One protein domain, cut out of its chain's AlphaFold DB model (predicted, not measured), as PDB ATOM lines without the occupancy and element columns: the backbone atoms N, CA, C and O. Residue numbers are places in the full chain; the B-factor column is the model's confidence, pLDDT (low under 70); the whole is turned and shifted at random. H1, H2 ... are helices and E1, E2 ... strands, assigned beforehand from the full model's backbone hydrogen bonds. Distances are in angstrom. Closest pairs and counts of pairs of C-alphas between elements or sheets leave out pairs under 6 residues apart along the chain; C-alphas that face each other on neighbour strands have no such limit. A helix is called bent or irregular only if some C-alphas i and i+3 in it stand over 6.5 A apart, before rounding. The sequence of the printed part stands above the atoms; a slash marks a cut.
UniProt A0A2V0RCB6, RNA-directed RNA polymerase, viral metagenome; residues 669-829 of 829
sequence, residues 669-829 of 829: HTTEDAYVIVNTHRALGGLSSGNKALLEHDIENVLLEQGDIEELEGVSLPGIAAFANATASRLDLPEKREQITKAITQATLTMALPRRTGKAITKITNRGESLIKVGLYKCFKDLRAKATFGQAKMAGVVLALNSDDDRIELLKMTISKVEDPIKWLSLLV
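This is residues 669 to 829 of the 829 residues of the protein "RNA-directed RNA polymerase" of viral metagenome (UniProt A0A2V0RCB6). The printed part is an open, ring-like frame: the long two-stranded ribbon E1 E2 makes one side, the packed helices H2 and H3 the next, and H4 stands across from that pair, with H7 opposite the ribbon. Short helices H6 and H8 lie toward the middle, H5 lies between H4 and H6, and H1 is at the ribbon's outer side. The 161 printed residues hold eight named helices and two strands, in the order H1 E1 H2 H3 E2 H4 H5 H6 H7 H8; the sheet E1 - E2 is antiparallel and the class is mostly helix. The whole is compact, with a radius of gyration of the C-alphas of 17.0 A and spans of 45 by 44 by 28 A.

Start with H1, residues 671 to 679, and E1, residues 697 to 706; their closest C-alphas, Ile 677 and Ile 699, are 7.3 A apart. Next find H2, residues 718 to 731, and H3, residues 734 to 752, which touch at Ala 724 and Thr 741, C-alphas 5.1 A apart, at a steep tilt of 45 degrees, opposite ways. H3 is irregular: C-alphas 735 and 738 are 7.6 A apart. E2, residues 755 to 763, is antiparallel to E1 at 155 degrees; look for N 698 and O 762 at 2.8 A and N 758 and O 702 at 2.8 A, within hydrogen-bond range. H4, residues 767 to 779, is only just apart from E1, closest 8.5 A, and meets H5, residues 781 to 784, only through their link. H6, residues 789 to 795, touches H3 with H3's residues 743 to 748 alone, about perpendicular at 86 degrees; the closest C-alphas, Ile 744 and Ala 795, are 5.0 A apart. H7, residues 806 to 815, and H8, residues 821 to 826, only just touch, only at the corner, with 3 pairs of C-alphas within 8 A; the closest, Ile 815 and Pro 821, are 5.3 A apart. H6 and H8 are close but not clearly touching, with C-alphas of Lys 793 and Ser 826 at 7.3 A. Every O i to N i+4 pair is within hydrogen-bond range in H1, H2, H4, H7 and H8, against 13 of 15 in H3 and 2 of 3 in H6; H5 is too short for such a pair.

Find C-alpha 671 at (-10.416, -14.249, -11.296), where H1 begins its 12.6 A. E1 and E2 each run 25.9 A, H2 20.1 A, H3 27.0 A and H4 18.5 A. H5 spans 5.4 A, H6 10.0 A and H7 14.4 A; H8 runs 8.6 A to C-alpha 826 at (8.684, -7.238, 6.176).

The farthest C-alphas, Lys 692 and Gly 714, are 47.6 A apart. The printed part has no cut and ends at the chain's last residue, 829. The links H1 to E1 and E1 to H2 are long. Mean pLDDT of the printed part is 75.9, with 46 residues under 70, among them 782 to 816.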
ATOM      1  N   HIS A 669      -6.488  -7.746 -12.841       94.25
ATOM      2  CA  HIS A 669      -6.210  -9.165 -12.559       94.25
ATOM      3  C   HIS A 669      -7.266 -10.090 -13.170       94.25
ATOM      4  O   HIS A 669      -8.390  -9.674 -13.470       94.25
ATOM      5  N   THR A 670      -6.944 -11.380 -13.297       95.31
ATOM      6  CA  THR A 670      -7.937 -12.428 -13.588       95.31
ATOM      7  C   THR A 670      -8.646 -12.900 -12.315       95.31
ATOM      8  O   THR A 670      -8.270 -12.564 -11.187       95.31
ATOM      9  N   THR A 671      -9.720 -13.681 -12.466       95.62
ATOM     10  CA  THR A 671     -10.416 -14.249 -11.296       95.62
ATOM     11  C   THR A 671      -9.541 -15.309 -10.620       95.62
ATOM     12  O   THR A 671      -9.513 -15.410  -9.394       95.62
ATOM     13  N   GLU A 672      -8.784 -16.060 -11.413       95.38
ATOM     14  CA  GLU A 672      -7.808 -17.059 -10.995       95.38
ATOM     15  C   GLU A 672      -6.697 -16.425 -10.149       95.38
ATOM     16  O   GLU A 672      -6.391 -16.940  -9.071       95.38
ATOM     17  N   ASP A 673      -6.177 -15.265 -10.560       95.25
ATOM     18  CA  ASP A 673      -5.174 -14.508  -9.798       95.25
ATOM     19  C   ASP A 673      -5.682 -14.138  -8.400       95.25
ATOM     20  O   ASP A 673      -4.969 -14.315  -7.410       95.25
ATOM     21  N   ALA A 674      -6.941 -13.703  -8.274       95.06
ATOM     22  CA  ALA A 674      -7.535 -13.423  -6.965       95.06
ATOM     23  C   ALA A 674      -7.588 -14.670  -6.072       95.06
ATOM     24  O   ALA A 674      -7.275 -14.585  -4.883       95.06
ATOM     25  N   TYR A 675      -7.921 -15.841  -6.625       95.44
ATOM     26  CA  TYR A 675      -7.859 -17.092  -5.865       95.44
ATOM     27  C   TYR A 675      -6.428 -17.446  -5.454       95.44
ATOM     28  O   TYR A 675      -6.229 -17.912  -4.328       95.44
ATOM     29  N   VAL A 676      -5.432 -17.210  -6.308       95.81
ATOM     30  CA  VAL A 676      -4.021 -17.403  -5.944       95.81
ATOM     31  C   VAL A 676      -3.632 -16.465  -4.799       95.81
ATOM     32  O   VAL A 676      -3.074 -16.934  -3.806       95.81
ATOM     33  N   ILE A 677      -3.991 -15.182  -4.867       94.81
ATOM     34  CA  ILE A 677      -3.704 -14.188  -3.819       94.81
ATOM     35  C   ILE A 677      -4.344 -14.582  -2.485       94.81
ATOM     36  O   ILE A 677      -3.672 -14.594  -1.450       94.81
ATOM     37  N   VAL A 678      -5.629 -14.947  -2.497       93.69
ATOM     38  CA  VAL A 678      -6.368 -15.330  -1.284       93.69
ATOM     39  C   VAL A 678      -5.763 -16.573  -0.631       93.69
ATOM     40  O   VAL A 678      -5.595 -16.615   0.588       93.69
ATOM     41  N   ASN A 679      -5.418 -17.588  -1.427       94.00
ATOM     42  CA  ASN A 679      -4.988 -18.883  -0.900       94.00
ATOM     43  C   ASN A 679      -3.485 -18.972  -0.610       94.00
ATOM     44  O   ASN A 679      -3.078 -19.849   0.156       94.00
ATOM     45  N   THR A 680      -2.658 -18.094  -1.176       94.25
ATOM     46  CA  THR A 680      -1.210 -18.055  -0.915       94.25
ATOM     47  C   THR A 680      -0.914 -17.600   0.510       94.25
ATOM     48  O   THR A 680      -1.649 -16.805   1.102       94.25
ATOM     49  N   HIS A 681       0.147 -18.151   1.103       92.12
ATOM     50  CA  HIS A 681       0.518 -17.833   2.476       92.12
ATOM     51  C   HIS A 681       0.960 -16.364   2.623       92.12
ATOM     52  O   HIS A 681       1.656 -15.835   1.760       92.12
ATOM     53  N   ARG A 682       0.630 -15.712   3.747       88.31
ATOM     54  CA  ARG A 682       0.978 -14.298   4.024       88.31
ATOM     55  C   ARG A 682       2.467 -13.982   3.923       88.31
ATOM     56  O   ARG A 682       2.837 -12.964   3.360       88.31
ATOM     57  N   ALA A 683       3.312 -14.899   4.388       84.06
ATOM     58  CA  ALA A 683       4.773 -14.805   4.258       84.06
ATOM     59  C   ALA A 683       5.291 -14.751   2.801       84.06
ATOM     60  O   ALA A 683       6.472 -14.505   2.591       84.06
ATOM     61  N   LEU A 684       4.428 -15.034   1.821       87.38
ATOM     62  CA  LEU A 684       4.698 -14.988   0.381       87.38
ATOM     63  C   LEU A 684       3.814 -13.935  -0.313       87.38
ATOM     64  O   LEU A 684       3.504 -14.057  -1.491       87.38
ATOM     65  N   GLY A 685       3.306 -12.955   0.444       83.75
ATOM     66  CA  GLY A 685       2.490 -11.850  -0.068       83.75
ATOM     67  C   GLY A 685       1.007 -12.154  -0.322       83.75
ATOM     68  O   GLY A 685       0.282 -11.267  -0.786       83.75
ATOM     69  N   GLY A 686       0.541 -13.369  -0.005       89.88
ATOM     70  CA  GLY A 686      -0.877 -13.754  -0.053       89.88
ATOM     71  C   GLY A 686      -1.670 -13.380   1.209       89.88
ATOM     72  O   GLY A 686      -1.209 -12.604   2.047       89.88
ATOM     73  N   LEU A 687      -2.877 -13.933   1.373       90.12
ATOM     74  CA  LEU A 687      -3.792 -13.597   2.486       90.12
ATOM     75  C   LEU A 687      -4.019 -14.738   3.492       90.12
ATOM     76  O   LEU A 687      -4.562 -14.515   4.581       90.12
ATOM     77  N   SER A 688      -3.578 -15.957   3.186       88.56
ATOM     78  CA  SER A 688      -3.828 -17.123   4.034       88.56
ATOM     79  C   SER A 688      -2.757 -17.301   5.112       88.56
ATOM     80  O   SER A 688      -1.560 -17.170   4.875       88.56
ATOM     81  N   SER A 689      -3.177 -17.652   6.324       84.19
ATOM     82  CA  SER A 689      -2.288 -18.119   7.401       84.19
ATOM     83  C   SER A 689      -2.558 -19.577   7.787       84.19
ATOM     84  O   SER A 689      -2.054 -20.062   8.802       84.19
ATOM     85  N   GLY A 690      -3.406 -20.268   7.020       81.25
ATOM     86  CA  GLY A 690      -3.822 -21.635   7.305       81.25
ATOM     87  C   GLY A 690      -2.748 -22.663   6.951       81.25
ATOM     88  O   GLY A 690      -1.899 -22.445   6.092       81.25
ATOM     89  N   ASN A 691      -2.838 -23.851   7.553       82.81
ATOM     90  CA  ASN A 691      -1.934 -24.967   7.240       82.81
ATOM     91  C   ASN A 691      -2.058 -25.473   5.790       82.81
ATOM     92  O   ASN A 691      -1.176 -26.183   5.322       82.81
ATOM     93  N   LYS A 692      -3.146 -25.117   5.097       87.38
ATOM     94  CA  LYS A 692      -3.413 -25.455   3.691       87.38
ATOM     95  C   LYS A 692      -3.099 -24.307   2.720       87.38
ATOM     96  O   LYS A 692      -3.531 -24.364   1.576       87.38
ATOM     97  N   ALA A 693      -2.420 -23.251   3.173       90.56
ATOM     98  CA  ALA A 693      -2.046 -22.140   2.305       90.56
ATOM     99  C   ALA A 693      -1.119 -22.605   1.168       90.56
ATOM    100  O   ALA A 693      -0.263 -23.470   1.374       90.56
ATOM    101  N   LEU A 694      -1.274 -22.013  -0.017       92.19
ATOM    102  CA  LEU A 694      -0.404 -22.276  -1.162       92.19
ATOM    103  C   LEU A 694       0.998 -21.721  -0.886       92.19
ATOM    104  O   LEU A 694       1.149 -20.623  -0.347       92.19
ATOM    105  N   LEU A 695       2.013 -22.496  -1.274       92.12
ATOM    106  CA  LEU A 695       3.438 -22.181  -1.087       92.12
ATOM    107  C   LEU A 695       4.203 -22.048  -2.412       92.12
ATOM    108  O   LEU A 695       5.429 -21.953  -2.417       92.12
ATOM    109  N   GLU A 696       3.474 -22.114  -3.523       92.12
ATOM    110  CA  GLU A 696       4.007 -22.237  -4.883       92.12
ATOM    111  C   GLU A 696       4.071 -20.892  -5.618       92.12
ATOM    112  O   GLU A 696       4.499 -20.852  -6.767       92.12
ATOM    113  N   HIS A 697       3.663 -19.797  -4.970       92.06
ATOM    114  CA  HIS A 697       3.631 -18.457  -5.549       92.06
ATOM    115  C   HIS A 697       4.291 -17.451  -4.605       92.06
ATOM    116  O   HIS A 697       4.089 -17.536  -3.394       92.06
ATOM    117  N   ASP A 698       5.054 -16.519  -5.175       89.94
ATOM    118  CA  ASP A 698       5.543 -15.302  -4.527       89.94
ATOM    119  C   ASP A 698       4.760 -14.114  -5.087       89.94
ATOM    120  O   ASP A 698       4.556 -14.022  -6.304       89.94
ATOM    121  N   ILE A 699       4.265 -13.249  -4.204       90.25
ATOM    122  CA  ILE A 699       3.303 -12.201  -4.547       90.25
ATOM    123  C   ILE A 699       3.831 -10.844  -4.088       90.25
ATOM    124  O   ILE A 699       3.888 -10.546  -2.896       90.25
ATOM    125  N   GLU A 700       4.126  -9.968  -5.041       87.00
ATOM    126  CA  GLU A 700       4.658  -8.629  -4.770       87.00
ATOM    127  C   GLU A 700       3.650  -7.535  -5.133       87.00
ATOM    128  O   GLU A 700       2.794  -7.722  -5.996       87.00
ATOM    129  N   ASN A 701       3.711  -6.381  -4.461       84.38
ATOM    130  CA  ASN A 701       2.859  -5.235  -4.797       84.38
ATOM    131  C   ASN A 701       3.347  -4.566  -6.087       84.38
ATOM    132  O   ASN A 701       4.524  -4.237  -6.197       84.38
ATOM    133  N   VAL A 702       2.423  -4.271  -7.004       87.00
ATOM    134  CA  VAL A 702       2.698  -3.493  -8.221       87.00
ATOM    135  C   VAL A 702       1.884  -2.210  -8.183       87.00
ATOM    136  O   VAL A 702       0.681  -2.232  -7.923       87.00
ATOM    137  N   LEU A 703       2.537  -1.079  -8.424       83.19
ATOM    138  CA  LEU A 703       1.872   0.213  -8.532       83.19
ATOM    139  C   LEU A 703       1.162   0.305  -9.889       83.19
ATOM    140  O   LEU A 703       1.815   0.196 -10.921       83.19
ATOM    141  N   LEU A 704      -0.158   0.493  -9.875       83.31
ATOM    142  CA  LEU A 704      -0.965   0.702 -11.084       83.31
ATOM    143  C   LEU A 704      -1.172   2.194 -11.342       83.31
ATOM    144  O   LEU A 704      -1.103   2.658 -12.471       83.31
ATOM    145  N   GLU A 705      -1.420   2.948 -10.271       81.31
ATOM    146  CA  GLU A 705      -1.709   4.375 -10.337       81.31
ATOM    147  C   GLU A 705      -1.173   5.068  -9.084       81.31
ATOM    148  O   GLU A 705      -1.354   4.582  -7.960       81.31
ATOM    149  N   GLN A 706      -0.531   6.218  -9.269       78.69
ATOM    150  CA  GLN A 706      -0.092   7.083  -8.184       78.69
ATOM    151  C   GLN A 706      -0.682   8.469  -8.392       78.69
ATOM    152  O   GLN A 706      -0.345   9.155  -9.349       78.69
ATOM    153  N   GLY A 707      -1.561   8.864  -7.474       71.19
ATOM    154  CA  GLY A 707      -1.965  10.249  -7.337       71.19
ATOM    155  C   GLY A 707      -0.846  11.073  -6.713       71.19
ATOM    156  O   GLY A 707       0.017  10.545  -6.000       71.19
ATOM    157  N   ASP A 708      -0.911  12.370  -6.961       72.19
ATOM    158  CA  ASP A 708      -0.032  13.357  -6.357       72.19
ATOM    159  C   ASP A 708      -0.824  14.264  -5.410       72.19
ATOM    160  O   ASP A 708      -2.040  14.423  -5.553       72.19
ATOM    161  N   ILE A 709      -0.144  14.826  -4.418       72.75
ATOM    162  CA  ILE A 709      -0.688  15.874  -3.559       72.75
ATOM    163  C   ILE A 709       0.343  16.997  -3.519       72.75
ATOM    164  O   ILE A 709       1.309  16.915  -2.762       72.75
ATOM    165  N   GLU A 710       0.078  18.068  -4.271       79.44
ATOM    166  CA  GLU A 710       0.929  19.266  -4.348       79.44
ATOM    167  C   GLU A 710       1.289  19.813  -2.955       79.44
ATOM    168  O   GLU A 710       2.413  20.234  -2.704       79.44
ATOM    169  N   GLU A 711       0.359  19.741  -1.993       81.69
ATOM    170  CA  GLU A 711       0.575  20.226  -0.624       81.69
ATOM    171  C   GLU A 711       1.629  19.419   0.167       81.69
ATOM    172  O   GLU A 711       2.013  19.834   1.258       81.69
ATOM    173  N   LEU A 712       2.095  18.264  -0.327       83.06
ATOM    174  CA  LEU A 712       3.191  17.496   0.280       83.06
ATOM    175  C   LEU A 712       4.562  17.829  -0.320       83.06
ATOM    176  O   LEU A 712       5.579  17.493   0.294       83.06
ATOM    177  N   GLU A 713       4.619  18.484  -1.479       79.81
ATOM    178  CA  GLU A 713       5.884  18.815  -2.129       79.81
ATOM    179  C   GLU A 713       6.686  19.821  -1.293       79.81
ATOM    180  O   GLU A 713       6.198  20.873  -0.886       79.81
ATOM    181  N   GLY A 714       7.941  19.479  -0.986       78.00
ATOM    182  CA  GLY A 714       8.840  20.341  -0.211       78.00
ATOM    183  C   GLY A 714       8.443  20.557   1.258       78.00
ATOM    184  O   GLY A 714       9.118  21.309   1.964       78.00
ATOM    185  N   VAL A 715       7.387  19.902   1.757       85.69
ATOM    186  CA  VAL A 715       6.937  20.055   3.146       85.69
ATOM    187  C   VAL A 715       7.782  19.215   4.098       85.69
ATOM    188  O   VAL A 715       7.946  18.007   3.939       85.69
ATOM    189  N   SER A 716       8.287  19.858   5.153       88.38
ATOM    190  CA  SER A 716       9.007  19.170   6.224       88.38
ATOM    191  C   SER A 716       8.047  18.377   7.116       88.38
ATOM    192  O   SER A 716       7.082  18.920   7.657       88.38
ATOM    193  N   LEU A 717       8.348  17.091   7.304       92.94
ATOM    194  CA  LEU A 717       7.623  16.164   8.178       92.94
ATOM    195  C   LEU A 717       8.557  15.656   9.296       92.94
ATOM    196  O   LEU A 717       8.947  14.484   9.307       92.94
ATOM    197  N   PRO A 718       8.964  16.526  10.242       94.94
ATOM    198  CA  PRO A 718      10.000  16.224  11.236       94.94
ATOM    199  C   PRO A 718       9.669  15.030  12.145       94.94
ATOM    200  O   PRO A 718      10.587  14.392  12.667       94.94
ATOM    201  N   GLY A 719       8.386  14.690  12.312       92.81
ATOM    202  CA  GLY A 719       7.957  13.525  13.090       92.81
ATOM    203  C   GLY A 719       8.374  12.185  12.495       92.81
ATOM    204  O   GLY A 719       8.576  11.234  13.246       92.81
ATOM    205  N   ILE A 720       8.579  12.118  11.176       91.44
ATOM    206  CA  ILE A 720       9.120  10.925  10.512       91.44
ATOM    207  C   ILE A 720      10.566  10.705  10.950       91.44
ATOM    208  O   ILE A 720      10.915   9.623  11.415       91.44
ATOM    209  N   ALA A 721      11.393  11.748  10.849       91.44
ATOM    210  CA  ALA A 721      12.795  11.677  11.236       91.44
ATOM    211  C   ALA A 721      12.951  11.388  12.738       91.44
ATOM    212  O   ALA A 721      13.786  10.575  13.119       91.44
ATOM    213  N   ALA A 722      12.125  12.001  13.592       92.00
ATOM    214  CA  ALA A 722      12.146  11.739  15.031       92.00
ATOM    215  C   ALA A 722      11.849  10.270  15.358       92.00
ATOM    216  O   ALA A 722      12.591   9.641  16.115       92.00
ATOM    217  N   PHE A 723      10.811   9.707  14.736       90.19
ATOM    218  CA  PHE A 723      10.444   8.314  14.953       90.19
ATOM    219  C   PHE A 723      11.489   7.349  14.382       90.19
ATOM    220  O   PHE A 723      11.850   6.371  15.039       90.19
ATOM    221  N   ALA A 724      12.036   7.649  13.200       85.94
ATOM    222  CA  ALA A 724      13.114   6.873  12.594       85.94
ATOM    223  C   ALA A 724      14.353   6.818  13.497       85.94
ATOM    224  O   ALA A 724      14.916   5.744  13.699       85.94
ATOM    225  N   ASN A 725      14.735   7.950  14.097       87.88
ATOM    226  CA  ASN A 725      15.846   8.020  15.045       87.88
ATOM    227  C   ASN A 725      15.567   7.179  16.289       87.88
ATOM    228  O   ASN A 725      16.392   6.348  16.658       87.88
ATOM    229  N   ALA A 726      14.392   7.356  16.902       84.31
ATOM    230  CA  ALA A 726      13.993   6.592  18.081       84.31
ATOM    231  C   ALA A 726      13.993   5.076  17.804       84.31
ATOM    232  O   ALA A 726      14.404   4.282  18.649       84.31
ATOM    233  N   THR A 727      13.578   4.681  16.600       78.50
ATOM    234  CA  THR A 727      13.553   3.283  16.155       78.50
ATOM    235  C   THR A 727      14.960   2.735  15.934       78.50
ATOM    236  O   THR A 727      15.281   1.672  16.459       78.50
ATOM    237  N   ALA A 728      15.813   3.468  15.211       79.19
ATOM    238  CA  ALA A 728      17.196   3.077  14.945       79.19
ATOM    239  C   ALA A 728      17.997   2.907  16.244       79.19
ATOM    240  O   ALA A 728      18.671   1.896  16.421       79.19
ATOM    241  N   SER A 729      17.857   3.846  17.186       82.31
ATOM    242  CA  SER A 729      18.501   3.757  18.501       82.31
ATOM    243  C   SER A 729      17.993   2.570  19.321       82.31
ATOM    244  O   SER A 729      18.787   1.884  19.951       82.31
ATOM    245  N   ARG A 730      16.683   2.281  19.303       73.94
ATOM    246  CA  ARG A 730      16.110   1.149  20.057       73.94
ATOM    247  C   ARG A 730      16.511  -0.216  19.482       73.94
ATOM    248  O   ARG A 730      16.585  -1.193  20.227       73.94
ATOM    249  N   LEU A 731      16.738  -0.285  18.172       70.31
ATOM    250  CA  LEU A 731      17.177  -1.493  17.474       70.31
ATOM    251  C   LEU A 731      18.690  -1.702  17.475       70.31
ATOM    252  O   LEU A 731      19.120  -2.759  17.029       70.31
ATOM    253  N   ASP A 732      19.458  -0.732  17.972       73.00
ATOM    254  CA  ASP A 732      20.919  -0.710  17.865       73.00
ATOM    255  C   ASP A 732      21.401  -0.797  16.401       73.00
ATOM    256  O   ASP A 732      22.322  -1.530  16.062       73.00
ATOM    257  N   LEU A 733      20.718  -0.057  15.514       75.94
ATOM    258  CA  LEU A 733      21.025   0.037  14.077       75.94
ATOM    259  C   LEU A 733      21.218   1.500  13.631       75.94
ATOM    260  O   LEU A 733      20.520   1.970  12.717       75.94
ATOM    261  N   PRO A 734      22.103   2.280  14.283       80.31
ATOM    262  CA  PRO A 734      22.320   3.684  13.934       80.31
ATOM    263  C   PRO A 734      22.761   3.874  12.473       80.31
ATOM    264  O   PRO A 734      22.378   4.856  11.835       80.31
ATOM    265  N   GLU A 735      23.496   2.918  11.908       82.19
ATOM    266  CA  GLU A 735      23.962   2.908  10.519       82.19
ATOM    267  C   GLU A 735      22.837   2.687   9.497       82.19
ATOM    268  O   GLU A 735      22.974   3.069   8.336       82.19
ATOM    269  N   LYS A 736      21.693   2.125   9.911       75.62
ATOM    270  CA  LYS A 736      20.517   1.904   9.046       75.62
ATOM    271  C   LYS A 736      19.479   3.024   9.143       75.62
ATOM    272  O   LYS A 736      18.411   2.931   8.535       75.62
ATOM    273  N   ARG A 737      19.775   4.106   9.870       82.06
ATOM    274  CA  ARG A 737      18.862   5.240  10.101       82.06
ATOM    275  C   ARG A 737      18.272   5.822   8.816       82.06
ATOM    276  O   ARG A 737      17.074   6.101   8.771       82.06
ATOM    277  N   GLU A 738      19.084   6.018   7.781       84.62
ATOM    278  CA  GLU A 738      18.616   6.563   6.499       84.62
ATOM    279  C   GLU A 738      17.629   5.608   5.814       84.62
ATOM    280  O   GLU A 738      16.553   6.021   5.377       84.62
ATOM    281  N   GLN A 739      17.945   4.310   5.819       78.81
ATOM    282  CA  GLN A 739      17.085   3.261   5.276       78.81
ATOM    283  C   GLN A 739      15.731   3.220   6.007       78.81
ATOM    284  O   GLN A 739      14.678   3.196   5.368       78.81
ATOM    285  N   ILE A 740      15.752   3.290   7.343       77.81
ATOM    286  CA  ILE A 740      14.554   3.333   8.194       77.81
ATOM    287  C   ILE A 740      13.733   4.599   7.915       77.81
ATOM    288  O   ILE A 740      12.515   4.530   7.751       77.81
ATOM    289  N   THR A 741      14.394   5.754   7.800       85.12
ATOM    290  CA  THR A 741      13.736   7.033   7.488       85.12
ATOM    291  C   THR A 741      13.031   6.967   6.138       85.12
ATOM    292  O   THR A 741      11.871   7.369   6.028       85.12
ATOM    293  N   LYS A 742      13.688   6.408   5.115       83.19
ATOM    294  CA  LYS A 742      13.107   6.214   3.781       83.19
ATOM    295  C   LYS A 742      11.890   5.288   3.825       83.19
ATOM    296  O   LYS A 742      10.876   5.602   3.206       83.19
ATOM    297  N   ALA A 743      11.955   4.200   4.592       75.69
ATOM    298  CA  ALA A 743      10.845   3.261   4.747       75.69
ATOM    299  C   ALA A 743       9.621   3.908   5.426       75.69
ATOM    300  O   ALA A 743       8.512   3.842   4.896       75.69
ATOM    301  N   ILE A 744       9.823   4.623   6.538       81.38
ATOM    302  CA  ILE A 744       8.744   5.340   7.246       81.38
ATOM    303  C   ILE A 744       8.179   6.476   6.381       81.38
ATOM    304  O   ILE A 744       6.966   6.700   6.367       81.38
ATOM    305  N   THR A 745       9.028   7.171   5.620       84.38
ATOM    306  CA  THR A 745       8.588   8.192   4.655       84.38
ATOM    307  C   THR A 745       7.684   7.571   3.604       84.38
ATOM    308  O   THR A 745       6.558   8.026   3.416       84.38
ATOM    309  N   GLN A 746       8.124   6.480   2.977       77.38
ATOM    310  CA  GLN A 746       7.342   5.782   1.965       77.38
ATOM    311  C   GLN A 746       6.009   5.273   2.522       77.38
ATOM    312  O   GLN A 746       4.987   5.367   1.841       77.38
ATOM    313  N   ALA A 747       5.987   4.783   3.760       77.19
ATOM    314  CA  ALA A 747       4.768   4.359   4.442       77.19
ATOM    315  C   ALA A 747       3.808   5.526   4.693       77.19
ATOM    316  O   ALA A 747       2.625   5.438   4.373       77.19
ATOM    317  N   THR A 748       4.333   6.650   5.185       80.62
ATOM    318  CA  THR A 748       3.556   7.875   5.420       80.62
ATOM    319  C   THR A 748       2.959   8.396   4.115       80.62
ATOM    320  O   THR A 748       1.764   8.669   4.050       80.62
ATOM    321  N   LEU A 749       3.757   8.446   3.044       77.88
ATOM    322  CA  LEU A 749       3.290   8.826   1.711       77.88
ATOM    323  C   LEU A 749       2.274   7.827   1.155       77.88
ATOM    324  O   LEU A 749       1.318   8.234   0.513       77.88
ATOM    325  N   THR A 750       2.419   6.530   1.426       72.88
ATOM    326  CA  THR A 750       1.425   5.520   1.020       72.88
ATOM    327  C   THR A 750       0.086   5.720   1.733       72.88
ATOM    328  O   THR A 750      -0.963   5.522   1.126       72.88
ATOM    329  N   MET A 751       0.102   6.146   3.001       73.00
ATOM    330  CA  MET A 751      -1.115   6.484   3.748       73.00
ATOM    331  C   MET A 751      -1.756   7.782   3.246       73.00
ATOM    332  O   MET A 751      -2.981   7.877   3.164       73.00
ATOM    333  N   ALA A 752      -0.924   8.775   2.933       75.12
ATOM    334  CA  ALA A 752      -1.343  10.113   2.547       75.12
ATOM    335  C   ALA A 752      -1.838  10.185   1.093       75.12
ATOM    336  O   ALA A 752      -2.870  10.797   0.822       75.12
ATOM    337  N   LEU A 753      -1.134   9.534   0.164       73.94
ATOM    338  CA  LEU A 753      -1.408   9.617  -1.266       73.94
ATOM    339  C   LEU A 753      -2.547   8.666  -1.687       73.94
ATOM    340  O   LEU A 753      -2.673   7.533  -1.198       73.94
ATOM    341  N   PRO A 754      -3.405   9.075  -2.631       69.81
ATOM    342  CA  PRO A 754      -4.241   8.148  -3.376       69.81
ATOM    343  C   PRO A 754      -3.329   7.260  -4.234       69.81
ATOM    344  O   PRO A 754      -2.596   7.754  -5.082       69.81
ATOM    345  N   ARG A 755      -3.334   5.946  -4.006       75.56
ATOM    346  CA  ARG A 755      -2.595   4.981  -4.828       75.56
ATOM    347  C   ARG A 755      -3.506   3.817  -5.164       75.56
ATOM    348  O   ARG A 755      -4.296   3.417  -4.307       75.56
ATOM    349  N   ARG A 756      -3.374   3.275  -6.372       82.00
ATOM    350  CA  ARG A 756      -3.977   2.001  -6.769       82.00
ATOM    351  C   ARG A 756      -2.860   0.980  -6.958       82.00
ATOM    352  O   ARG A 756      -1.957   1.202  -7.761       82.00
ATOM    353  N   THR A 757      -2.894  -0.118  -6.210       84.31
ATOM    354  CA  THR A 757      -1.870  -1.172  -6.263       84.31
ATOM    355  C   THR A 757      -2.481  -2.536  -6.576       84.31
ATOM    356  O   THR A 757      -3.399  -2.989  -5.885       84.31
ATOM    357  N   GLY A 758      -1.942  -3.197  -7.599       87.56
ATOM    358  CA  GLY A 758      -2.197  -4.592  -7.953       87.56
ATOM    359  C   GLY A 758      -1.119  -5.521  -7.383       87.56
ATOM    360  O   GLY A 758      -0.362  -5.130  -6.489       87.56
ATOM    361  N   LYS A 759      -1.030  -6.748  -7.910       90.75
ATOM    362  CA  LYS A 759      -0.011  -7.737  -7.532       90.75
ATOM    363  C   LYS A 759       0.737  -8.306  -8.734       90.75
ATOM    364  O   LYS A 759       0.135  -8.519  -9.773       90.75
ATOM    365  N   ALA A 760       2.018  -8.618  -8.574       92.00
ATOM    366  CA  ALA A 760       2.746  -9.510  -9.471       92.00
ATOM    367  C   ALA A 760       2.777 -10.901  -8.841       92.00
ATOM    368  O   ALA A 760       3.191 -11.038  -7.691       92.00
ATOM    369  N   ILE A 761       2.332 -11.918  -9.577       93.62
ATOM    370  CA  ILE A 761       2.286 -13.306  -9.108       93.62
ATOM    371  C   ILE A 761       3.354 -14.093  -9.858       93.62
ATOM    372  O   ILE A 761       3.255 -14.292 -11.067       93.62
ATOM    373  N   THR A 762       4.367 -14.565  -9.135       93.38
ATOM    374  CA  THR A 762       5.462 -15.357  -9.707       93.38
ATOM    375  C   THR A 762       5.423 -16.766  -9.145       93.38
ATOM    376  O   THR A 762       5.330 -16.958  -7.937       93.38
ATOM    377  N   LYS A 763       5.512 -17.783 -10.004       91.12
ATOM    378  CA  LYS A 763       5.576 -19.173  -9.546       91.12
ATOM    379  C   LYS A 763       6.961 -19.482  -8.977       91.12
ATOM    380  O   LYS A 763       7.970 -19.288  -9.650       91.12
ATOM    381  N   ILE A 764       7.006 -20.003  -7.757       87.19
ATOM    382  CA  ILE A 764       8.245 -20.381  -7.078       87.19
ATOM    383  C   ILE A 764       8.675 -21.771  -7.547       87.19
ATOM    384  O   ILE A 764       7.895 -22.724  -7.526       87.19
ATOM    385  N   THR A 765       9.943 -21.904  -7.927       79.19
ATOM    386  CA  THR A 765      10.549 -23.181  -8.332       79.19
ATOM    387  C   THR A 765      11.156 -23.951  -7.154       79.19
ATOM    388  O   THR A 765      11.186 -25.179  -7.182       79.19
ATOM    389  N   ASN A 766      11.582 -23.262  -6.087       81.94
ATOM    390  CA  ASN A 766      12.162 -23.868  -4.884       81.94
ATOM    391  C   ASN A 766      11.234 -23.759  -3.660       81.94
ATOM    392  O   ASN A 766      11.223 -22.766  -2.936       81.94
ATOM    393  N   ARG A 767      10.504 -24.839  -3.366       82.44
ATOM    394  CA  ARG A 767       9.586 -24.918  -2.215       82.44
ATOM    395  C   ARG A 767      10.281 -24.792  -0.848       82.44
ATOM    396  O   ARG A 767       9.623 -24.436   0.130       82.44
ATOM    397  N   GLY A 768      11.580 -25.090  -0.760       82.81
ATOM    398  CA  GLY A 768      12.345 -24.997   0.488       82.81
ATOM    399  C   GLY A 768      12.408 -23.569   1.028       82.81
ATOM    400  O   GLY A 768      12.209 -23.355   2.222       82.81
ATOM    401  N   GLU A 769      12.580 -22.585   0.145       80.56
ATOM    402  CA  GLU A 769      12.602 -21.167   0.517       80.56
ATOM    403  C   GLU A 769      11.255 -20.715   1.099       80.56
ATOM    404  O   GLU A 769      11.204 -20.072   2.152       80.56
ATOM    405  N   SER A 770      10.148 -21.138   0.480       85.38
ATOM    406  CA  SER A 770       8.797 -20.866   0.977       85.38
ATOM    407  C   SER A 770       8.582 -21.406   2.389       85.38
ATOM    408  O   SER A 770       8.016 -20.721   3.241       85.38
ATOM    409  N   LEU A 771       9.054 -22.626   2.669       85.81
ATOM    410  CA  LEU A 771       8.936 -23.236   3.996       85.81
ATOM    411  C   LEU A 771       9.735 -22.470   5.053       85.81
ATOM    412  O   LEU A 771       9.251 -22.325   6.175       85.81
ATOM    413  N   ILE A 772      10.908 -21.936   4.700       82.75
ATOM    414  CA  ILE A 772      11.713 -21.100   5.601       82.75
ATOM    415  C   ILE A 772      10.976 -19.793   5.917       82.75
ATOM    416  O   ILE A 772      10.794 -19.476   7.094       82.75
ATOM    417  N   LYS A 773      10.476 -19.071   4.899       80.75
ATOM    418  CA  LYS A 773       9.696 -17.828   5.085       80.75
ATOM    419  C   LYS A 773       8.471 -18.064   5.981       80.75
ATOM    420  O   LYS A 773       8.224 -17.316   6.925       80.75
ATOM    421  N   VAL A 774       7.735 -19.155   5.750       84.62
ATOM    422  CA  VAL A 774       6.586 -19.563   6.581       84.62
ATOM    423  C   VAL A 774       7.009 -19.937   8.004       84.62
ATOM    424  O   VAL A 774       6.311 -19.589   8.958       84.62
ATOM    425  N   GLY A 775       8.128 -20.645   8.160       81.44
ATOM    426  CA  GLY A 775       8.690 -21.015   9.457       81.44
ATOM    427  C   GLY A 775       8.993 -19.782  10.301       81.44
ATOM    428  O   GLY A 775       8.486 -19.671  11.416       81.44
ATOM    429  N   LEU A 776       9.704 -18.807   9.730       75.12
ATOM    430  CA  LEU A 776       9.980 -17.516  10.367       75.12
ATOM    431  C   LEU A 776       8.685 -16.781  10.733       75.12
ATOM    432  O   LEU A 776       8.498 -16.393  11.887       75.12
ATOM    433  N   TYR A 777       7.739 -16.687   9.795       78.06
ATOM    434  CA  TYR A 777       6.422 -16.094  10.038       78.06
ATOM    435  C   TYR A 777       5.692 -16.758  11.221       78.06
ATOM    436  O   TYR A 777       4.983 -16.090  11.974       78.06
ATOM    437  N   LYS A 778       5.823 -18.074  11.420       79.94
ATOM    438  CA  LYS A 778       5.201 -18.783  12.552       79.94
ATOM    439  C   LYS A 778       5.957 -18.573  13.867       79.94
ATOM    440  O   LYS A 778       5.296 -18.353  14.881       79.94
ATOM    441  N   CYS A 779       7.291 -18.578  13.853       74.81
ATOM    442  CA  CYS A 779       8.131 -18.395  15.046       74.81
ATOM    443  C   CYS A 779       7.855 -17.077  15.784       74.81
ATOM    444  O   CYS A 779       7.924 -17.032  17.010       74.81
ATOM    445  N   PHE A 780       7.484 -16.020  15.060       71.12
ATOM    446  CA  PHE A 780       7.233 -14.698  15.641       71.12
ATOM    447  C   PHE A 780       5.744 -14.362  15.828       71.12
ATOM    448  O   PHE A 780       5.400 -13.196  16.007       71.12
ATOM    449  N   LYS A 781       4.836 -15.353  15.820       72.19
ATOM    450  CA  LYS A 781       3.379 -15.129  15.925       72.19
ATOM    451  C   LYS A 781       2.974 -14.244  17.115       72.19
ATOM    452  O   LYS A 781       2.147 -13.356  16.928       72.19
ATOM    453  N   ASP A 782       3.560 -14.456  18.291       63.53
ATOM    454  CA  ASP A 782       3.184 -13.749  19.528       63.53
ATOM    455  C   ASP A 782       3.546 -12.261  19.496       63.53
ATOM    456  O   ASP A 782       2.802 -11.419  19.997       63.53
ATOM    457  N   LEU A 783       4.662 -11.914  18.848       60.75
ATOM    458  CA  LEU A 783       5.074 -10.523  18.667       60.75
ATOM    459  C   LEU A 783       4.063  -9.745  17.810       60.75
ATOM    460  O   LEU A 783       3.856  -8.552  18.026       60.75
ATOM    461  N   ARG A 784       3.375 -10.430  16.893       62.16
ATOM    462  CA  ARG A 784       2.369  -9.830  16.000       62.16
ATOM    463  C   ARG A 784       1.010  -9.628  16.633       62.16
ATOM    464  O   ARG A 784       0.228  -8.828  16.136       62.16
ATOM    465  N   ALA A 785       0.722 -10.355  17.709       54.16
ATOM    466  CA  ALA A 785      -0.514 -10.184  18.462       54.16
ATOM    467  C   ALA A 785      -0.526  -8.867  19.268       54.16
ATOM    468  O   ALA A 785      -1.577  -8.456  19.755       54.16
ATOM    469  N   LYS A 786       0.619  -8.178  19.397       54.41
ATOM    470  CA  LYS A 786       0.718  -6.871  20.062       54.41
ATOM    471  C   LYS A 786       0.139  -5.773  19.153       54.41
ATOM    472  O   LYS A 786       0.552  -5.637  18.006       54.41
ATOM    473  N   ALA A 787      -0.775  -4.944  19.670       42.88
ATOM    474  CA  ALA A 787      -1.526  -3.924  18.909       42.88
ATOM    475  C   ALA A 787      -0.650  -2.946  18.094       42.88
ATOM    476  O   ALA A 787      -1.021  -2.469  17.025       42.88
ATOM    477  N   THR A 788       0.560  -2.700  18.572       48.44
ATOM    478  CA  THR A 788       1.588  -1.852  17.960       48.44
ATOM    479  C   THR A 788       2.220  -2.436  16.695       48.44
ATOM    480  O   THR A 788       2.944  -1.743  15.984       48.44
ATOM    481  N   PHE A 789       1.970  -3.715  16.408       48.25
ATOM    482  CA  PHE A 789       2.442  -4.389  15.205       48.25
ATOM    483  C   PHE A 789       1.745  -3.888  13.934       48.25
ATOM    484  O   PHE A 789       2.363  -3.842  12.878       48.25
ATOM    485  N   GLY A 790       0.484  -3.446  14.024       41.31
ATOM    486  CA  GLY A 790      -0.285  -2.980  12.861       41.31
ATOM    487  C   GLY A 790       0.278  -1.717  12.197       41.31
ATOM    488  O   GLY A 790       0.149  -1.547  10.990       41.31
ATOM    489  N   GLN A 791       0.954  -0.852  12.954       45.84
ATOM    490  CA  GLN A 791       1.631   0.335  12.414       45.84
ATOM    491  C   GLN A 791       3.046   0.013  11.923       45.84
ATOM    492  O   GLN A 791       3.465   0.519  10.886       45.84
ATOM    493  N   ALA A 792       3.736  -0.914  12.595       49.06
ATOM    494  CA  ALA A 792       4.994  -1.489  12.117       49.06
ATOM    495  C   ALA A 792       4.837  -2.218  10.773       49.06
ATOM    496  O   ALA A 792       5.706  -2.137   9.905       49.06
ATOM    497  N   LYS A 793       3.680  -2.865  10.578       47.16
ATOM    498  CA  LYS A 793       3.255  -3.488   9.324       47.16
ATOM    499  C   LYS A 793       3.239  -2.511   8.149       47.16
ATOM    500  O   LYS A 793       3.589  -2.884   7.036       47.16
ATOM    501  N   MET A 794       2.888  -1.251   8.393       45.16
ATOM    502  CA  MET A 794       2.834  -0.231   7.344       45.16
ATOM    503  C   MET A 794       4.212   0.341   6.996       45.16
ATOM    504  O   MET A 794       4.436   0.697   5.845       45.16
ATOM    505  N   ALA A 795       5.137   0.409   7.959       43.09
ATOM    506  CA  ALA A 795       6.492   0.927   7.751       43.09
ATOM    507  C   ALA A 795       7.488  -0.103   7.195       43.09
ATOM    508  O   ALA A 795       8.595   0.277   6.828       43.09
ATOM    509  N   GLY A 796       7.150  -1.400   7.201       46.03
ATOM    510  CA  GLY A 796       8.142  -2.468   7.013       46.03
ATOM    511  C   GLY A 796       9.216  -2.486   8.115       46.03
ATOM    512  O   GLY A 796      10.206  -3.201   8.002       46.03
ATOM    513  N   VAL A 797       9.029  -1.698   9.183       42.72
ATOM    514  CA  VAL A 797       9.983  -1.490  10.272       42.72
ATOM    515  C   VAL A 797       9.242  -1.553  11.616       42.72
ATOM    516  O   VAL A 797       8.424  -0.702  11.948       42.72
ATOM    517  N   VAL A 798       9.546  -2.639  12.328       45.84
ATOM    518  CA  VAL A 798       9.485  -2.970  13.768       45.84
ATOM    519  C   VAL A 798       8.369  -2.429  14.682       45.84
ATOM    520  O   VAL A 798       8.280  -1.255  15.018       45.84
ATOM    521  N   LEU A 799       7.615  -3.426  15.173       45.53
ATOM    522  CA  LEU A 799       7.098  -3.724  16.521       45.53
ATOM    523  C   LEU A 799       7.257  -2.651  17.622       45.53
ATOM    524  O   LEU A 799       8.348  -2.138  17.840       45.53
ATOM    525  N   ALA A 800       6.233  -2.436  18.470       38.41
ATOM    526  CA  ALA A 800       6.548  -1.881  19.792       38.41
ATOM    527  C   ALA A 800       7.329  -2.911  20.594       38.41
ATOM    528  O   ALA A 800       6.806  -3.924  21.059       38.41
ATOM    529  N   LEU A 801       8.598  -2.591  20.767       45.56
ATOM    530  CA  LEU A 801       9.554  -3.305  21.587       45.56
ATOM    531  C   LEU A 801       9.640  -2.658  22.983       45.56
ATOM    532  O   LEU A 801      10.725  -2.497  23.521       45.56
ATOM    533  N   ASN A 802       8.506  -2.245  23.563       39.19
ATOM    534  CA  ASN A 802       8.447  -1.671  24.920       39.19
ATOM    535  C   ASN A 802       8.333  -2.753  26.017       39.19
ATOM    536  O   ASN A 802       7.795  -2.487  27.087       39.19
ATOM    537  N   SER A 803       8.775  -3.985  25.758       42.03
ATOM    538  CA  SER A 803       8.752  -5.074  26.742       42.03
ATOM    539  C   SER A 803      10.136  -5.696  26.854       42.03
ATOM    540  O   SER A 803      10.681  -6.046  25.816       42.03
ATOM    541  N   ASP A 804      10.656  -5.891  28.064       43.69
ATOM    542  CA  ASP A 804      11.887  -6.648  28.347       43.69
ATOM    543  C   ASP A 804      11.691  -8.152  28.037       43.69
ATOM    544  O   ASP A 804      11.564  -8.982  28.930       43.69
ATOM    545  N   ASP A 805      11.543  -8.504  26.758       56.00
ATOM    546  CA  ASP A 805      11.275  -9.865  26.277       56.00
ATOM    547  C   ASP A 805      12.543 -10.397  25.595       56.00
ATOM    548  O   ASP A 805      13.016  -9.795  24.631       56.00
ATOM    549  N   ASP A 806      13.082 -11.529  26.062       53.97
ATOM    550  CA  ASP A 806      14.298 -12.185  25.536       53.97
ATOM    551  C   ASP A 806      14.252 -12.413  24.011       53.97
ATOM    552  O   ASP A 806      15.272 -12.502  23.323       53.97
ATOM    553  N   ARG A 807      13.047 -12.465  23.435       57.72
ATOM    554  CA  ARG A 807      12.832 -12.581  21.986       57.72
ATOM    555  C   ARG A 807      13.169 -11.309  21.212       57.72
ATOM    556  O   ARG A 807      13.378 -11.386  20.004       57.72
ATOM    557  N   ILE A 808      13.234 -10.157  21.872       58.88
ATOM    558  CA  ILE A 808      13.710  -8.898  21.286       58.88
ATOM    559  C   ILE A 808      15.220  -8.941  21.118       58.88
ATOM    560  O   ILE A 808      15.712  -8.505  20.086       58.88
ATOM    561  N   GLU A 809      15.944  -9.525  22.069       62.12
ATOM    562  CA  GLU A 809      17.379  -9.761  21.912       62.12
ATOM    563  C   GLU A 809      17.643 -10.758  20.781       62.12
ATOM    564  O   GLU A 809      18.467 -10.494  19.909       62.12
ATOM    565  N   LEU A 810      16.852 -11.833  20.678       64.25
ATOM    566  CA  LEU A 810      16.911 -12.736  19.521       64.25
ATOM    567  C   LEU A 810      16.606 -12.011  18.199       64.25
ATOM    568  O   LEU A 810      17.269 -12.257  17.189       64.25
ATOM    569  N   LEU A 811      15.615 -11.118  18.191       64.75
ATOM    570  CA  LEU A 811      15.266 -10.302  17.032       64.75
ATOM    571  C   LEU A 811      16.422  -9.363  16.652       64.75
ATOM    572  O   LEU A 811      16.813  -9.352  15.489       64.75
ATOM    573  N   LYS A 812      17.017  -8.645  17.613       65.44
ATOM    574  CA  LYS A 812      18.196  -7.784  17.409       65.44
ATOM    575  C   LYS A 812      19.379  -8.581  16.859       65.44
ATOM    576  O   LYS A 812      19.944  -8.202  15.839       65.44
ATOM    577  N   MET A 813      19.692  -9.728  17.468       66.00
ATOM    578  CA  MET A 813      20.751 -10.643  17.018       66.00
ATOM    579  C   MET A 813      20.513 -11.208  15.616       66.00
ATOM    580  O   MET A 813      21.470 -11.535  14.916       66.00
ATOM    581  N   THR A 814      19.250 -11.401  15.230       67.12
ATOM    582  CA  THR A 814      18.893 -11.889  13.895       67.12
ATOM    583  C   THR A 814      19.019 -10.758  12.883       67.12
ATOM    584  O   THR A 814      19.678 -10.933  11.866       67.12
ATOM    585  N   ILE A 815      18.452  -9.587  13.179       66.94
ATOM    586  CA  ILE A 815      18.448  -8.431  12.280       66.94
ATOM    587  C   ILE A 815      19.863  -7.919  12.004       66.94
ATOM    588  O   ILE A 815      20.172  -7.624  10.853       66.94
ATOM    589  N   SER A 816      20.734  -7.864  13.015       67.69
ATOM    590  CA  SER A 816      22.120  -7.396  12.853       67.69
ATOM    591  C   SER A 816      22.958  -8.268  11.912       67.69
ATOM    592  O   SER A 816      23.998  -7.833  11.424       67.69
ATOM    593  N   LYS A 817      22.506  -9.497  11.632       70.25
ATOM    594  CA  LYS A 817      23.166 -10.453  10.734       70.25
ATOM    595  C   LYS A 817      22.568 -10.486   9.328       70.25
ATOM    596  O   LYS A 817      23.094 -11.200   8.477       70.25
ATOM    597  N   VAL A 818      21.467  -9.775   9.080       69.81
ATOM    598  CA  VAL A 818      20.800  -9.763   7.775       69.81
ATOM    599  C   VAL A 818      21.227  -8.526   6.992       69.81
ATOM    600  O   VAL A 818      21.243  -7.419   7.517       69.81
ATOM    601  N   GLU A 819      21.559  -8.720   5.715       72.56
ATOM    602  CA  GLU A 819      22.028  -7.658   4.816       72.56
ATOM    603  C   GLU A 819      20.990  -6.533   4.645       72.56
ATOM    604  O   GLU A 819      21.328  -5.346   4.710       72.56
ATOM    605  N   ASP A 820      19.714  -6.920   4.526       68.56
ATOM    606  CA  ASP A 820      18.564  -6.016   4.498       68.56
ATOM    607  C   ASP A 820      17.594  -6.289   5.670       68.56
ATOM    608  O   ASP A 820      16.629  -7.056   5.538       68.56
ATOM    609  N   PRO A 821      17.834  -5.642   6.826       65.06
ATOM    610  CA  PRO A 821      16.954  -5.659   7.990       65.06
ATOM    611  C   PRO A 821      15.485  -5.390   7.675       65.06
ATOM    612  O   PRO A 821      14.605  -6.046   8.229       65.06
ATOM    613  N   ILE A 822      15.208  -4.433   6.787       64.06
ATOM    614  CA  ILE A 822      13.849  -3.962   6.502       64.06
ATOM    615  C   ILE A 822      13.102  -5.001   5.676       64.06
ATOM    616  O   ILE A 822      11.980  -5.377   6.017       64.06
ATOM    617  N   LYS A 823      13.741  -5.538   4.632       68.62
ATOM    618  CA  LYS A 823      13.163  -6.636   3.850       68.62
ATOM    619  C   LYS A 823      12.904  -7.862   4.721       68.62
ATOM    620  O   LYS A 823      11.855  -8.487   4.595       68.62
ATOM    621  N   TRP A 824      13.799  -8.184   5.650       70.25
ATOM    622  CA  TRP A 824      13.583  -9.304   6.565       70.25
ATOM    623  C   TRP A 824      12.428  -9.052   7.538       70.25
ATOM    624  O   TRP A 824      11.562  -9.907   7.708       70.25
ATOM    625  N   LEU A 825      12.361  -7.859   8.128       65.50
ATOM    626  CA  LEU A 825      11.265  -7.447   9.005       65.50
ATOM    627  C   LEU A 825       9.915  -7.443   8.292       65.50
ATOM    628  O   LEU A 825       8.905  -7.786   8.909       65.50
ATOM    629  N   SER A 826       9.895  -7.141   6.993       63.53
ATOM    630  CA  SER A 826       8.684  -7.238   6.176       63.53
ATOM    631  C   SER A 826       8.126  -8.667   6.074       63.53
ATOM    632  O   SER A 826       6.930  -8.820   5.870       63.53
ATOM    633  N   LEU A 827       8.934  -9.715   6.306       63.31
ATOM    634  CA  LEU A 827       8.462 -11.112   6.354       63.31
ATOM    635  C   LEU A 827       7.686 -11.440   7.635       63.31
ATOM    636  O   LEU A 827       6.969 -12.442   7.694       63.31
ATOM    637  N   LEU A 828       7.867 -10.641   8.688       58.72
ATOM    638  CA  LEU A 828       7.122 -10.813   9.932       58.72
ATOM    639  C   LEU A 828       5.701 -10.255   9.810       58.72
ATOM    640  O   LEU A 828       4.812 -10.704  10.530       58.72
ATOM    641  N   VAL A 829       5.513  -9.280   8.926       53.03
ATOM    642  CA  VAL A 829       4.340  -8.415   8.728       53.03
ATOM    643  C   VAL A 829       3.276  -9.051   7.827       53.03
ATOM    644  O   VAL A 829       2.054  -8.813   8.065       53.03
TER     645      VAL A 829